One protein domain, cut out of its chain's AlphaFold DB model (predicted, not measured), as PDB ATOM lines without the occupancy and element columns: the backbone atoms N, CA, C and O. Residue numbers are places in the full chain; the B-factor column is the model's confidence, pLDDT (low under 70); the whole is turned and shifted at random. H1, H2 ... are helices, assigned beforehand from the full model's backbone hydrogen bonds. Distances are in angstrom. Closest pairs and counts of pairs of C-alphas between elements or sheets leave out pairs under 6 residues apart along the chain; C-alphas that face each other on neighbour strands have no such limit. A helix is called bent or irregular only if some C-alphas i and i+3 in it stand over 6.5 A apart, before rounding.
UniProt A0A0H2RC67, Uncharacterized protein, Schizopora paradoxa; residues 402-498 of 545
ATOM      1  N   HIS A 402     101.198 241.519 274.693       94.44
ATOM      2  CA  HIS A 402     102.526 240.908 274.782       94.44
ATOM      3  C   HIS A 402     103.403 241.313 273.602       94.44
ATOM      4  O   HIS A 402     104.559 241.702 273.785       94.44
ATOM      5  N   TYR A 403     102.845 241.261 272.388       93.00
ATOM      6  CA  TYR A 403     103.549 241.689 271.186       93.00
ATOM      7  C   TYR A 403     103.895 243.181 271.249       93.00
ATOM      8  O   TYR A 403     105.047 243.548 271.019       93.00
ATOM      9  N   ALA A 404     102.946 244.036 271.652       90.56
ATOM     10  CA  ALA A 404     103.200 245.463 271.834       90.56
ATOM     11  C   ALA A 404     104.354 245.707 272.818       90.56
ATOM     12  O   ALA A 404     105.339 246.353 272.462       90.56
ATOM     13  N   ILE A 405     104.265 245.142 274.025       89.44
ATOM     14  CA  ILE A 405     105.287 245.247 275.075       89.44
ATOM     15  C   ILE A 405     106.648 244.779 274.553       89.44
ATOM     16  O   ILE A 405     107.639 245.483 274.743       89.44
ATOM     17  N   SER A 406     106.694 243.642 273.855       87.81
ATOM     18  CA  SER A 406     107.924 243.067 273.297       87.81
ATOM     19  C   SER A 406     108.562 243.971 272.238       87.81
ATOM     20  O   SER A 406     109.775 244.171 272.252       87.81
ATOM     21  N   CYS A 407     107.769 244.582 271.351       84.50
ATOM     22  CA  CYS A 407     108.277 245.531 270.356       84.50
ATOM     23  C   CYS A 407     108.954 246.751 271.000       84.50
ATOM     24  O   CYS A 407     109.968 247.230 270.478       84.50
ATOM     25  N   TYR A 408     108.411 247.245 272.120       80.00
ATOM     26  CA  TYR A 408     108.949 248.407 272.835       80.00
ATOM     27  C   TYR A 408     110.148 248.059 273.721       80.00
ATOM     28  O   TYR A 408     111.162 248.751 273.647       80.00
ATOM     29  N   HIS A 409     110.078 246.978 274.505       78.75
ATOM     30  CA  HIS A 409     111.159 246.582 275.415       78.75
ATOM     31  C   HIS A 409     112.388 246.066 274.672       78.75
ATOM     32  O   HIS A 409     113.516 246.431 274.999       78.75
ATOM     33  N   SER A 410     112.189 245.259 273.630       72.44
ATOM     34  CA  SER A 410     113.310 244.646 272.921       72.44
ATOM     35  C   SER A 410     114.027 245.629 271.988       72.44
ATOM     36  O   SER A 410     115.029 245.259 271.393       72.44
ATOM     37  N   ASN A 411     113.557 246.873 271.813       65.25
ATOM     38  CA  ASN A 411     114.084 247.851 270.840       65.25
ATOM     39  C   ASN A 411     114.090 247.377 269.369       65.25
ATOM     40  O   ASN A 411     114.670 248.045 268.510       65.25
ATOM     41  N   HIS A 412     113.463 246.243 269.049       64.12
ATOM     42  CA  HIS A 412     113.483 245.705 267.689       64.12
ATOM     43  C   HIS A 412     112.584 246.525 266.751       64.12
ATOM     44  O   HIS A 412     112.873 246.609 265.557       64.12
ATOM     45  N   GLY A 413     111.577 247.220 267.300       68.00
ATOM     46  CA  GLY A 413     110.527 247.844 266.500       68.00
ATOM     47  C   GLY A 413     109.737 246.789 265.725       68.00
ATOM     48  O   GLY A 413     109.851 245.596 265.997       68.00
ATOM     49  N   ILE A 414     108.938 247.230 264.756       69.06
ATOM     50  CA  ILE A 414     108.339 246.332 263.765       69.06
ATOM     51  C   ILE A 414     109.147 246.484 262.484       69.06
ATOM     52  O   ILE A 414     109.307 247.595 261.971       69.06
ATOM     53  N   SER A 415     109.698 245.375 261.990       69.75
ATOM     54  CA  SER A 415     110.321 245.348 260.670       69.75
ATOM     55  C   SER A 415     109.231 245.552 259.622       69.75
ATOM     56  O   SER A 415     108.300 244.756 259.536       69.75
ATOM     57  N   LEU A 416     109.345 246.609 258.808       67.25
ATOM     58  CA  LEU A 416     108.406 246.874 257.708       67.25
ATOM     59  C   LEU A 416     108.291 245.686 256.738       67.25
ATOM     60  O   LEU A 416     107.249 245.516 256.120       67.25
ATOM     61  N   ALA A 417     109.351 244.881 256.607       75.38
ATOM     62  CA  ALA A 417     109.368 243.716 255.727       75.38
ATOM     63  C   ALA A 417     108.622 242.506 256.311       75.38
ATOM     64  O   ALA A 417     108.062 241.719 255.555       75.38
ATOM     65  N   GLU A 418     108.622 242.345 257.636       81.31
ATOM     66  CA  GLU A 418     107.990 241.199 258.309       81.31
ATOM     67  C   GLU A 418     106.533 241.492 258.689       81.31
ATOM     68  O   GLU A 418     105.722 240.573 258.787       81.31
ATOM     69  N   GLY A 419     106.188 242.772 258.876       86.12
ATOM     70  CA  GLY A 419     104.853 243.195 259.284       86.12
ATOM     71  C   GLY A 419     104.475 242.713 260.688       86.12
ATOM     72  O   GLY A 419     105.320 242.347 261.508       86.12
ATOM     73  N   ILE A 420     103.176 242.750 260.988       89.69
ATOM     74  CA  ILE A 420     102.626 242.168 262.218       89.69
ATOM     75  C   ILE A 420     102.454 240.659 261.993       89.69
ATOM     76  O   ILE A 420     101.826 240.277 261.001       89.69
ATOM     77  N   PRO A 421     102.939 239.790 262.904       92.06
ATOM     78  CA  PRO A 421     102.721 238.355 262.800       92.06
ATOM     79  C   PRO A 421     101.234 238.031 262.658       92.06
ATOM     80  O   PRO A 421     100.413 238.557 263.410       92.06
ATOM     81  N   ARG A 422     100.892 237.120 261.742       91.25
ATOM     82  CA  ARG A 422      99.497 236.746 261.458       91.25
ATOM     83  C   ARG A 422      98.661 236.451 262.719       91.25
ATOM     84  O   ARG A 422      97.602 237.053 262.829       91.25
ATOM     85  N   PRO A 423      99.128 235.673 263.721       90.62
ATOM     86  CA  PRO A 423      98.342 235.435 264.939       90.62
ATOM     87  C   PRO A 423      98.007 236.711 265.727       90.62
ATOM     88  O   PRO A 423      96.953 236.803 266.353       90.62
ATOM     89  N   VAL A 424      98.898 237.708 265.693       93.44
ATOM     90  CA  VAL A 424      98.685 239.012 266.334       93.44
ATOM     91  C   VAL A 424      97.722 239.860 265.506       93.44
ATOM     92  O   VAL A 424      96.862 240.506 266.097       93.44
ATOM     93  N   ARG A 425      97.820 239.839 264.166       93.25
ATOM     94  CA  ARG A 425      96.857 240.511 263.273       93.25
ATOM     95  C   ARG A 425      95.452 239.941 263.463       93.25
ATOM     96  O   ARG A 425      94.533 240.705 263.716       93.25
ATOM     97  N   ASP A 426      95.308 238.619 263.437       93.19
ATOM     98  CA  ASP A 426      94.023 237.940 263.628       93.19
ATOM     99  C   ASP A 426      93.418 238.306 264.996       93.19
ATOM    100  O   ASP A 426      92.258 238.708 265.085       93.19
ATOM    101  N   SER A 427      94.234 238.278 266.059       94.44
ATOM    102  CA  SER A 427      93.813 238.704 267.401       94.44
ATOM    103  C   SER A 427      93.405 240.182 267.445       94.44
ATOM    104  O   SER A 427      92.423 240.541 268.086       94.44
ATOM    105  N   LEU A 428      94.135 241.055 266.751       94.12
ATOM    106  CA  LEU A 428      93.838 242.483 266.674       94.12
ATOM    107  C   LEU A 428      92.487 242.750 265.991       94.12
ATOM    108  O   LEU A 428      91.725 243.585 266.477       94.12
ATOM    109  N   CYS A 429      92.166 242.017 264.923       92.75
ATOM    110  CA  CYS A 429      90.871 242.093 264.244       92.75
ATOM    111  C   CYS A 429      89.718 241.639 265.156       92.75
ATOM    112  O   CYS A 429      88.694 242.315 265.239       92.75
ATOM    113  N   ILE A 430      89.911 240.556 265.919       93.50
ATOM    114  CA  ILE A 430      88.933 240.076 266.914       93.50
ATOM    115  C   ILE A 430      88.702 241.123 268.020       93.50
ATOM    116  O   ILE A 430      87.567 241.409 268.401       93.50
ATOM    117  N   LEU A 431      89.766 241.753 268.528       93.69
ATOM    118  CA  LEU A 431      89.634 242.824 269.522       93.69
ATOM    119  C   LEU A 431      88.880 244.043 268.972       93.69
ATOM    120  O   LEU A 431      88.099 244.666 269.695       93.69
ATOM    121  N   ALA A 432      89.115 244.385 267.705       91.69
ATOM    122  CA  ALA A 432      88.429 245.471 267.020       91.69
ATOM    123  C   ALA A 432      86.926 245.190 266.859       91.69
ATOM    124  O   ALA A 432      86.114 246.069 267.164       91.69
ATOM    125  N   SER A 433      86.542 243.970 266.462       90.75
ATOM    126  CA  SER A 433      85.128 243.590 266.364       90.75
ATOM    127  C   SER A 433      84.442 243.626 267.730       90.75
ATOM    128  O   SER A 433      83.385 244.241 267.865       90.75
ATOM    129  N   TRP A 434      85.075 243.093 268.781       91.88
ATOM    130  CA  TRP A 434      84.514 243.178 270.132       91.88
ATOM    131  C   TRP A 434      84.399 244.605 270.647       91.88
ATOM    132  O   TRP A 434      83.435 244.914 271.338       91.88
ATOM    133  N   CYS A 435      85.333 245.500 270.321       89.81
ATOM    134  CA  CYS A 435      85.170 246.910 270.673       89.81
ATOM    135  C   CYS A 435      83.900 247.505 270.071       89.81
ATOM    136  O   CYS A 435      83.193 248.237 270.760       89.81
ATOM    137  N   ALA A 436      83.605 247.191 268.809       87.62
ATOM    138  CA  ALA A 436      82.395 247.666 268.152       87.62
ATOM    139  C   ALA A 436      81.125 247.072 268.789       87.62
ATOM    140  O   ALA A 436      80.169 247.805 269.040       87.62
ATOM    141  N   GLU A 437      81.134 245.774 269.105       89.38
ATOM    142  CA  GLU A 437      79.994 245.050 269.688       89.38
ATOM    143  C   GLU A 437      79.717 245.431 271.151       89.38
ATOM    144  O   GLU A 437      78.571 245.653 271.548       89.38
ATOM    145  N   LEU A 438      80.766 245.519 271.972       88.12
ATOM    146  CA  LEU A 438      80.663 245.694 273.422       88.12
ATOM    147  C   LEU A 438      80.517 247.156 273.846       88.12
ATOM    148  O   LEU A 438      80.204 247.417 275.006       88.12
ATOM    149  N   ARG A 439      80.710 248.120 272.935       85.19
ATOM    150  CA  ARG A 439      80.671 249.561 273.242       85.19
ATOM    151  C   ARG A 439      79.391 250.005 273.951       85.19
ATOM    152  O   ARG A 439      79.440 250.909 274.777       85.19
ATOM    153  N   ASN A 440      78.260 249.391 273.616       86.25
ATOM    154  CA  ASN A 440      76.959 249.757 274.177       86.25
ATOM    155  C   ASN A 440      76.648 249.032 275.498       86.25
ATOM    156  O   ASN A 440      75.596 249.264 276.085       86.25
ATOM    157  N   GLN A 441      77.534 248.146 275.963       89.50
ATOM    158  CA  GLN A 441      77.352 247.374 277.187       89.50
ATOM    159  C   GLN A 441      78.175 247.993 278.317       89.50
ATOM    160  O   GLN A 441      79.404 247.928 278.319       89.50
ATOM    161  N   GLU A 442      77.490 248.568 279.304       84.75
ATOM    162  CA  GLU A 442      78.129 249.260 280.428       84.75
ATOM    163  C   GLU A 442      79.103 248.357 281.204       84.75
ATOM    164  O   GLU A 442      80.210 248.781 281.534       84.75
ATOM    165  N   SER A 443      78.760 247.075 281.371       84.44
ATOM    166  CA  SER A 443      79.611 246.064 282.014       84.44
ATOM    167  C   SER A 443      80.944 245.812 281.299       84.44
ATOM    168  O   SER A 443      81.884 245.325 281.921       84.44
ATOM    169  N   ASN A 444      81.058 246.159 280.013       87.75
ATOM    170  CA  ASN A 444      82.258 245.946 279.202       87.75
ATOM    171  C   ASN A 444      83.020 247.238 278.887       87.75
ATOM    172  O   ASN A 444      84.061 247.184 278.224       87.75
ATOM    173  N   ARG A 445      82.562 248.397 279.379       86.31
ATOM    174  CA  ARG A 445      83.188 249.704 279.109       86.31
ATOM    175  C   ARG A 445      84.678 249.719 279.459       86.31
ATOM    176  O   ARG A 445      85.488 250.258 278.709       86.31
ATOM    177  N   ALA A 446      85.039 249.072 280.563       87.12
ATOM    178  CA  ALA A 446      86.411 248.975 281.045       87.12
ATOM    179  C   ALA A 446      87.325 248.181 280.086       87.12
ATOM    180  O   ALA A 446      88.443 248.599 279.788       87.12
ATOM    181  N   LEU A 447      86.831 247.062 279.547       87.62
ATOM    182  CA  LEU A 447      87.559 246.243 278.577       87.62
ATOM    183  C   LEU A 447      87.693 246.957 277.226       87.62
ATOM    184  O   LEU A 447      88.785 246.990 276.660       87.62
ATOM    185  N   VAL A 448      86.613 247.574 276.732       89.00
ATOM    186  CA  VAL A 448      86.633 248.380 275.496       89.00
ATOM    187  C   VAL A 448      87.670 249.498 275.606       89.00
ATOM    188  O   VAL A 448      88.423 249.742 274.662       89.00
ATOM    189  N   HIS A 449      87.768 250.131 276.778       86.81
ATOM    190  CA  HIS A 449      88.792 251.135 277.044       86.81
ATOM    191  C   HIS A 449      90.210 250.567 276.934       86.81
ATOM    192  O   HIS A 449      91.031 251.093 276.183       86.81
ATOM    193  N   LEU A 450      90.498 249.454 277.613       89.31
ATOM    194  CA  LEU A 450      91.811 248.808 277.544       89.31
ATOM    195  C   LEU A 450      92.209 248.427 276.119       89.31
ATOM    196  O   LEU A 450      93.347 248.664 275.709       89.31
ATOM    197  N   ILE A 451      91.276 247.865 275.350       91.12
ATOM    198  CA  ILE A 451      91.523 247.514 273.954       91.12
ATOM    199  C   ILE A 451      91.806 248.779 273.136       91.12
ATOM    200  O   ILE A 451      92.782 248.821 272.384       91.12
ATOM    201  N   SER A 452      91.012 249.837 273.311       88.38
ATOM    202  CA  SER A 452      91.239 251.101 272.611       88.38
ATOM    203  C   SER A 452      92.596 251.712 272.972       88.38
ATOM    204  O   SER A 452      93.322 252.166 272.083       88.38
ATOM    205  N   GLN A 453      93.005 251.674 274.247       87.00
ATOM    206  CA  GLN A 453      94.344 252.088 274.669       87.00
ATOM    207  C   GLN A 453      95.427 251.258 273.972       87.00
ATOM    208  O   GLN A 453      96.363 251.836 273.418       87.00
ATOM    209  N   LEU A 454      95.289 249.931 273.943       89.94
ATOM    210  CA  LEU A 454      96.241 249.022 273.305       89.94
ATOM    211  C   LEU A 454      96.407 249.313 271.805       89.94
ATOM    212  O   LEU A 454      97.534 249.443 271.321       89.94
ATOM    213  N   ILE A 455      95.305 249.500 271.076       88.56
ATOM    214  CA  ILE A 455      95.328 249.889 269.657       88.56
ATOM    215  C   ILE A 455      95.968 251.279 269.495       88.56
ATOM    216  O   ILE A 455      96.711 251.540 268.547       88.56
ATOM    217  N   ASN A 456      95.717 252.194 270.435       84.06
ATOM    218  CA  ASN A 456      96.245 253.554 270.387       84.06
ATOM    219  C   ASN A 456      97.740 253.670 270.689       84.06
ATOM    220  O   ASN A 456      98.385 254.608 270.202       84.06
ATOM    221  N   VAL A 457      98.285 252.736 271.464       80.69
ATOM    222  CA  VAL A 457      99.702 252.687 271.822       80.69
ATOM    223  C   VAL A 457     100.576 252.547 270.572       80.69
ATOM    224  O   VAL A 457     101.542 253.306 270.406       80.69
ATOM    225  N   ASN A 458     100.215 251.627 269.673       79.00
ATOM    226  CA  ASN A 458     101.062 251.215 268.561       79.00
ATOM    227  C   ASN A 458     100.490 251.666 267.206       79.00
ATOM    228  O   ASN A 458      99.391 251.292 266.808       79.00
ATOM    229  N   ARG A 459     101.270 252.457 266.458       78.88
ATOM    230  CA  ARG A 459     100.888 252.950 265.122       78.88
ATOM    231  C   ARG A 459     100.596 251.809 264.148       78.88
ATOM    232  O   ARG A 459      99.639 251.911 263.392       78.88
ATOM    233  N   TYR A 460     101.399 250.753 264.173       84.00
ATOM    234  CA  TYR A 460     101.269 249.651 263.225       84.00
ATOM    235  C   TYR A 460      99.965 248.875 263.431       84.00
ATOM    236  O   TYR A 460      99.392 248.386 262.466       84.00
ATOM    237  N   PHE A 461      99.445 248.825 264.664       88.69
ATOM    238  CA  PHE A 461      98.125 248.242 264.926       88.69
ATOM    239  C   PHE A 461      97.020 249.042 264.242       88.69
ATOM    240  O   PHE A 461      96.113 248.467 263.655       88.69
ATOM    241  N   LYS A 462      97.117 250.376 264.259       86.12
ATOM    242  CA  LYS A 462      96.163 251.226 263.541       86.12
ATOM    243  C   LYS A 462      96.238 251.007 262.042       86.12
ATOM    244  O   LYS A 462      95.198 250.889 261.421       86.12
ATOM    245  N   GLU A 463      97.443 250.963 261.482       84.81
ATOM    246  CA  GLU A 463      97.634 250.752 260.042       84.81
ATOM    247  C   GLU A 463      97.062 249.404 259.598       84.81
ATOM    248  O   GLU A 463      96.289 249.370 258.649       84.81
ATOM    249  N   ALA A 464      97.330 248.331 260.349       86.50
ATOM    250  CA  ALA A 464      96.745 247.022 260.067       86.50
ATOM    251  C   ALA A 464      95.211 247.023 260.152       86.50
ATOM    252  O   ALA A 464      94.553 246.394 259.335       86.50
ATOM    253  N   LEU A 465      94.625 247.767 261.096       87.88
ATOM    254  CA  LEU A 465      93.171 247.897 261.188       87.88
ATOM    255  C   LEU A 465      92.566 248.818 260.118       87.88
ATOM    256  O   LEU A 465      91.411 248.621 259.771       87.88
ATOM    257  N   VAL A 466      93.289 249.808 259.585       86.94
ATOM    258  CA  VAL A 466      92.797 250.629 258.456       86.94
ATOM    259  C   VAL A 466      92.592 249.753 257.223       86.94
ATOM    260  O   VAL A 466      91.573 249.887 256.555       86.94
ATOM    261  N   GLU A 467      93.532 248.844 256.948       84.81
ATOM    262  CA  GLU A 467      93.434 247.916 255.813       84.81
ATOM    263  C   GLU A 467      92.188 247.024 255.899       84.81
ATOM    264  O   GLU A 467      91.554 246.765 254.879       84.81
ATOM    265  N   ASP A 468      91.821 246.598 257.112       82.06
ATOM    266  CA  ASP A 468      90.774 245.596 257.331       82.06
ATOM    267  C   ASP A 468      89.403 246.204 257.742       82.06
ATOM    268  O   ASP A 468      88.367 245.570 257.543       82.06
ATOM    269  N   TYR A 469      89.357 247.430 258.296       78.81
ATOM    270  CA  TYR A 469      88.178 248.013 258.977       78.81
ATOM    271  C   TYR A 469      87.896 249.500 258.659       78.81
ATOM    272  O   TYR A 469      87.237 250.169 259.461       78.81
ATOM    273  N   ASP A 470      88.353 250.026 257.516       75.12
ATOM    274  CA  ASP A 470      88.405 251.462 257.150       75.12
ATOM    275  C   ASP A 470      87.234 252.344 257.671       75.12
ATOM    276  O   ASP A 470      87.450 253.387 258.290       75.12
ATOM    277  N   SER A 471      85.974 251.901 257.552       77.81
ATOM    278  CA  SER A 471      84.791 252.666 257.996       77.81
ATOM    279  C   SER A 471      84.464 252.593 259.499       77.81
ATOM    280  O   SER A 471      83.814 253.493 260.035       77.81
ATOM    281  N   THR A 472      84.902 251.550 260.208       76.31
ATOM    282  CA  THR A 472      84.589 251.320 261.638       76.31
ATOM    283  C   THR A 472      85.719 251.737 262.574       76.31
ATOM    284  O   THR A 472      85.512 251.872 263.782       76.31
ATOM    285  N   LEU A 473      86.903 252.033 262.033       76.44
ATOM    286  CA  LEU A 473      88.066 252.455 262.807       76.44
ATOM    287  C   LEU A 473      87.801 253.663 263.731       76.44
ATOM    288  O   LEU A 473      88.239 253.619 264.884       76.44
ATOM    289  N   PRO A 474      87.053 254.714 263.328       76.75
ATOM    290  CA  PRO A 474      86.714 255.809 264.239       76.75
ATOM    291  C   PRO A 474      85.870 255.366 265.443       76.75
ATOM    292  O   PRO A 474      85.964 255.973 266.508       76.75
ATOM    293  N   LEU A 475      85.064 254.309 265.287       73.12
ATOM    294  CA  LEU A 475      84.239 253.742 266.357       73.12
ATOM    295  C   LEU A 475      85.092 252.946 267.355       73.12
ATOM    296  O   LEU A 475      84.815 252.984 268.551       73.12
ATOM    297  N   ILE A 476      86.139 252.272 266.868       73.25
ATOM    298  CA  ILE A 476      87.094 251.489 267.671       73.25
ATOM    299  C   ILE A 476      88.074 252.409 268.418       73.25
ATOM    300  O   ILE A 476      88.395 252.203 269.590       73.25
ATOM    301  N   LEU A 477      88.531 253.478 267.760       73.56
ATOM    302  CA  LEU A 477      89.475 254.457 268.308       73.56
ATOM    303  C   LEU A 477      88.814 255.486 269.239       73.56
ATOM    304  O   LEU A 477      89.298 256.620 269.322       73.56
ATOM    305  N   PHE A 478      87.728 255.108 269.923       66.44
ATOM    306  CA  PHE A 478      86.994 255.975 270.840       66.44
ATOM    307  C   PHE A 478      87.967 256.733 271.754       66.44
ATOM    308  O   PHE A 478      88.687 256.149 272.562       66.44
ATOM    309  N   ARG A 479      88.038 258.058 271.574       60.66
ATOM    310  CA  ARG A 479      88.890 258.914 272.397       60.66
ATOM    311  C   ARG A 479      88.183 259.145 273.717       60.66
ATOM    312  O   ARG A 479      87.271 259.965 273.779       60.66
ATOM    313  N   LEU A 480      88.644 258.480 274.768       55.50
ATOM    314  CA  LEU A 480      88.352 258.960 276.109       55.50
ATOM    315  C   LEU A 480      89.085 260.297 276.344       55.50
ATOM    316  O   LEU A 480      90.192 260.496 275.819       55.50
ATOM    317  N   PRO A 481      88.449 261.263 277.032       55.28
ATOM    318  CA  PRO A 481      89.032 262.572 277.301       55.28
ATOM    319  C   PRO A 481      90.410 262.443 277.960       55.28
ATOM    320  O   PRO A 481      90.600 261.697 278.912       55.28
ATOM    321  N   SER A 482      91.388 263.201 277.462       49.28
ATOM    322  CA  SER A 482      92.823 263.054 277.743       49.28
ATOM    323  C   SER A 482      93.284 263.414 279.168       49.28
ATOM    324  O   SER A 482      94.463 263.716 279.355       49.28
ATOM    325  N   LYS A 483      92.382 263.453 280.153       58.41
ATOM    326  CA  LYS A 483      92.690 263.751 281.562       58.41
ATOM    327  C   LYS A 483      92.838 262.487 282.417       58.41
ATOM    328  O   LYS A 483      92.715 262.556 283.632       58.41
ATOM    329  N   GLU A 484      93.112 261.342 281.798       56.25
ATOM    330  CA  GLU A 484      93.347 260.099 282.530       56.25
ATOM    331  C   GLU A 484      94.584 260.201 283.424       56.25
ATOM    332  O   GLU A 484      95.680 260.572 282.983       56.25
ATOM    333  N   ASN A 485      94.395 259.827 284.687       59.78
ATOM    334  CA  ASN A 485      95.481 259.613 285.622       59.78
ATOM    335  C   ASN A 485      96.390 258.494 285.071       59.78
ATOM    336  O   ASN A 485      95.935 257.388 284.771       59.78
ATOM    337  N   ARG A 486      97.679 258.794 284.859       62.59
ATOM    338  CA  ARG A 486      98.604 257.931 284.091       62.59
ATOM    339  C   ARG A 486      98.885 256.584 284.755       62.59
ATOM    340  O   ARG A 486      99.343 255.665 284.078       62.59
ATOM    341  N   GLU A 487      98.611 256.457 286.049       62.59
ATOM    342  CA  GLU A 487      98.928 255.264 286.834       62.59
ATOM    343  C   GLU A 487      98.165 254.012 286.371       62.59
ATOM    344  O   GLU A 487      98.703 252.910 286.479       62.59
ATOM    345  N   GLY A 488      96.990 254.158 285.748       64.25
ATOM    346  CA  GLY A 488      96.193 253.046 285.206       64.25
ATOM    347  C   GLY A 488      96.376 252.769 283.708       64.25
ATOM    348  O   GLY A 488      95.756 251.856 283.172       64.25
ATOM    349  N   CYS A 489      97.197 253.543 282.992       75.56
ATOM    350  CA  CYS A 489      97.247 253.467 281.531       75.56
ATOM    351  C   CYS A 489      98.234 252.400 281.033       75.56
ATOM    352  O   CYS A 489      99.391 252.372 281.461       75.56
ATOM    353  N   LEU A 490      97.837 251.596 280.036       82.06
ATOM    354  CA  LEU A 490      98.742 250.649 279.361       82.06
ATOM    355  C   LEU A 490      99.965 251.343 278.748       82.06
ATOM    356  O   LEU A 490     101.019 250.723 278.610       82.06
ATOM    357  N   GLN A 491      99.847 252.642 278.440       76.88
ATOM    358  CA  GLN A 491     100.936 253.458 277.908       76.88
ATOM    359  C   GLN A 491     102.196 253.409 278.772       76.88
ATOM    360  O   GLN A 491     103.287 253.500 278.213       76.88
ATOM    361  N   LYS A 492     102.078 253.228 280.097       79.50
ATOM    362  CA  LYS A 492     103.246 253.135 280.986       79.50
ATOM    363  C   LYS A 492     104.111 251.905 280.689       79.50
ATOM    364  O   LYS A 492     105.325 251.968 280.804       79.50
ATOM    365  N   TYR A 493     103.498 250.816 280.230       79.19
ATOM    366  CA  TYR A 493     104.187 249.567 279.888       79.19
ATOM    367  C   TYR A 493     104.691 249.522 278.447       79.19
ATOM    368  O   TYR A 493     105.417 248.614 278.054       79.19
ATOM    369  N   THR A 494     104.276 250.487 277.640       69.25
ATOM    370  CA  THR A 494     104.629 250.585 276.224       69.25
ATOM    371  C   THR A 494     105.350 251.897 275.928       69.25
ATOM    372  O   THR A 494     105.442 252.323 274.777       69.25
ATOM    373  N   CYS A 495     105.830 252.569 276.977       66.06
ATOM    374  CA  CYS A 495     106.735 253.697 276.879       66.06
ATOM    375  C   CYS A 495     108.169 253.167 276.805       66.06
ATOM    376  O   CYS A 495     108.518 252.171 277.436       66.06
ATOM    377  N   ILE A 496     109.010 253.825 276.016       60.06
ATOM    378  CA  ILE A 496     110.437 253.519 275.976       60.06
ATOM    379  C   ILE A 496     111.064 254.224 277.182       60.06
ATOM    380  O   ILE A 496     111.033 255.450 277.239       60.06
ATOM    381  N   THR A 497     111.659 253.467 278.104       54.06
ATOM    382  CA  THR A 497     112.183 253.938 279.404       54.06
ATOM    383  C   THR A 497     113.136 255.136 279.276       54.06
ATOM    384  O   THR A 497     113.085 256.076 280.059       54.06
ATOM    385  N   LEU A 498     113.949 255.176 278.210       49.78
ATOM    386  CA  LEU A 498     114.862 256.289 277.880       49.78
ATOM    387  C   LEU A 498     114.157 257.640 277.629       49.78
ATOM    388  O   LEU A 498     114.824 258.671 277.581       49.78
TER     389      LEU A 498
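AT A GLANCE: This is residues 402 to 498 of the 545 residues of an uncharacterized protein of Schizopora paradoxa (UniProt A0A0H2RC67). A helical hairpin of two long helices, H2 and H3, forms the core, with H4 crossing H2, short H5 packed on H2, and H1 and short H6 near the hairpin's open end. A long loop leads from H5 to H6, and its residues 481 to 487 stick out. The printed part has 97 residues with six named helices, H1 to H6 in chain order, and no named strand; the class is all helix. It is compact, with a radius of gyration of the C-alphas of 13.6 A and spans of 37 by 32 by 18 A.

HOW THE PARTS SIT: H2, residues 422 to 438, and H3, residues 442 to 457, form a hairpin: residues 431 to 438 of H2 touch H3, closest at the C-alphas of Cys 435 and Val 448, 5.3 A, at a steep tilt of 39 degrees, opposite ways. H4, residues 459 to 469, touches residues 425 to 432 of H2, closest at C-alphas 429 and 465, 7.0 A; the steep tilt of 69 degrees is only just short of about perpendicular. H3 and H4 only just touch, only at the corner, with 3 pairs of C-alphas within 8 A, closest at C-alphas 455 and 461, 5.7 A. H5, residues 473 to 476, touches residues 432 to 436 of H2, closest at C-alphas 435 and 476, 5.8 A. H6, residues 490 to 493, touches residues 450 to 457 of H3, closest at C-alphas 457 and 491, 6.3 A. H1, residues 402 to 409, is close to H6 but not clearly touching, with C-alphas 405 and 493 closest at 6.6 A; it is apart from H4 and H5. Every O i to N i+4 pair is within hydrogen-bond range in H1 and H2, 10 of 12 in H3 and 6 of 7 in H4; H5 and H6 are too short for such a pair.

IN THESE COORDINATES: H2 is 24.0 A long from C-alpha 422 at (99.497, 236.746, 261.458), and H3 23.5 A to C-alpha 457 at (99.702, 252.687, 271.822). H3 is irregular, with C-alphas 443 and 446 7.5 A apart. H4 measures 15.0 A and H1 10.4 A.

THE WHOLE: The C-alphas farthest apart, of Ala 417 and Glu 442, are 40.2 A apart. The printed part has no cut; the links H1 to H2 and H5 to H6 are long. Mean pLDDT of the printed part is 80.1, and residues 411 to 416, 478 to 488 and 494 to 498 are under 70.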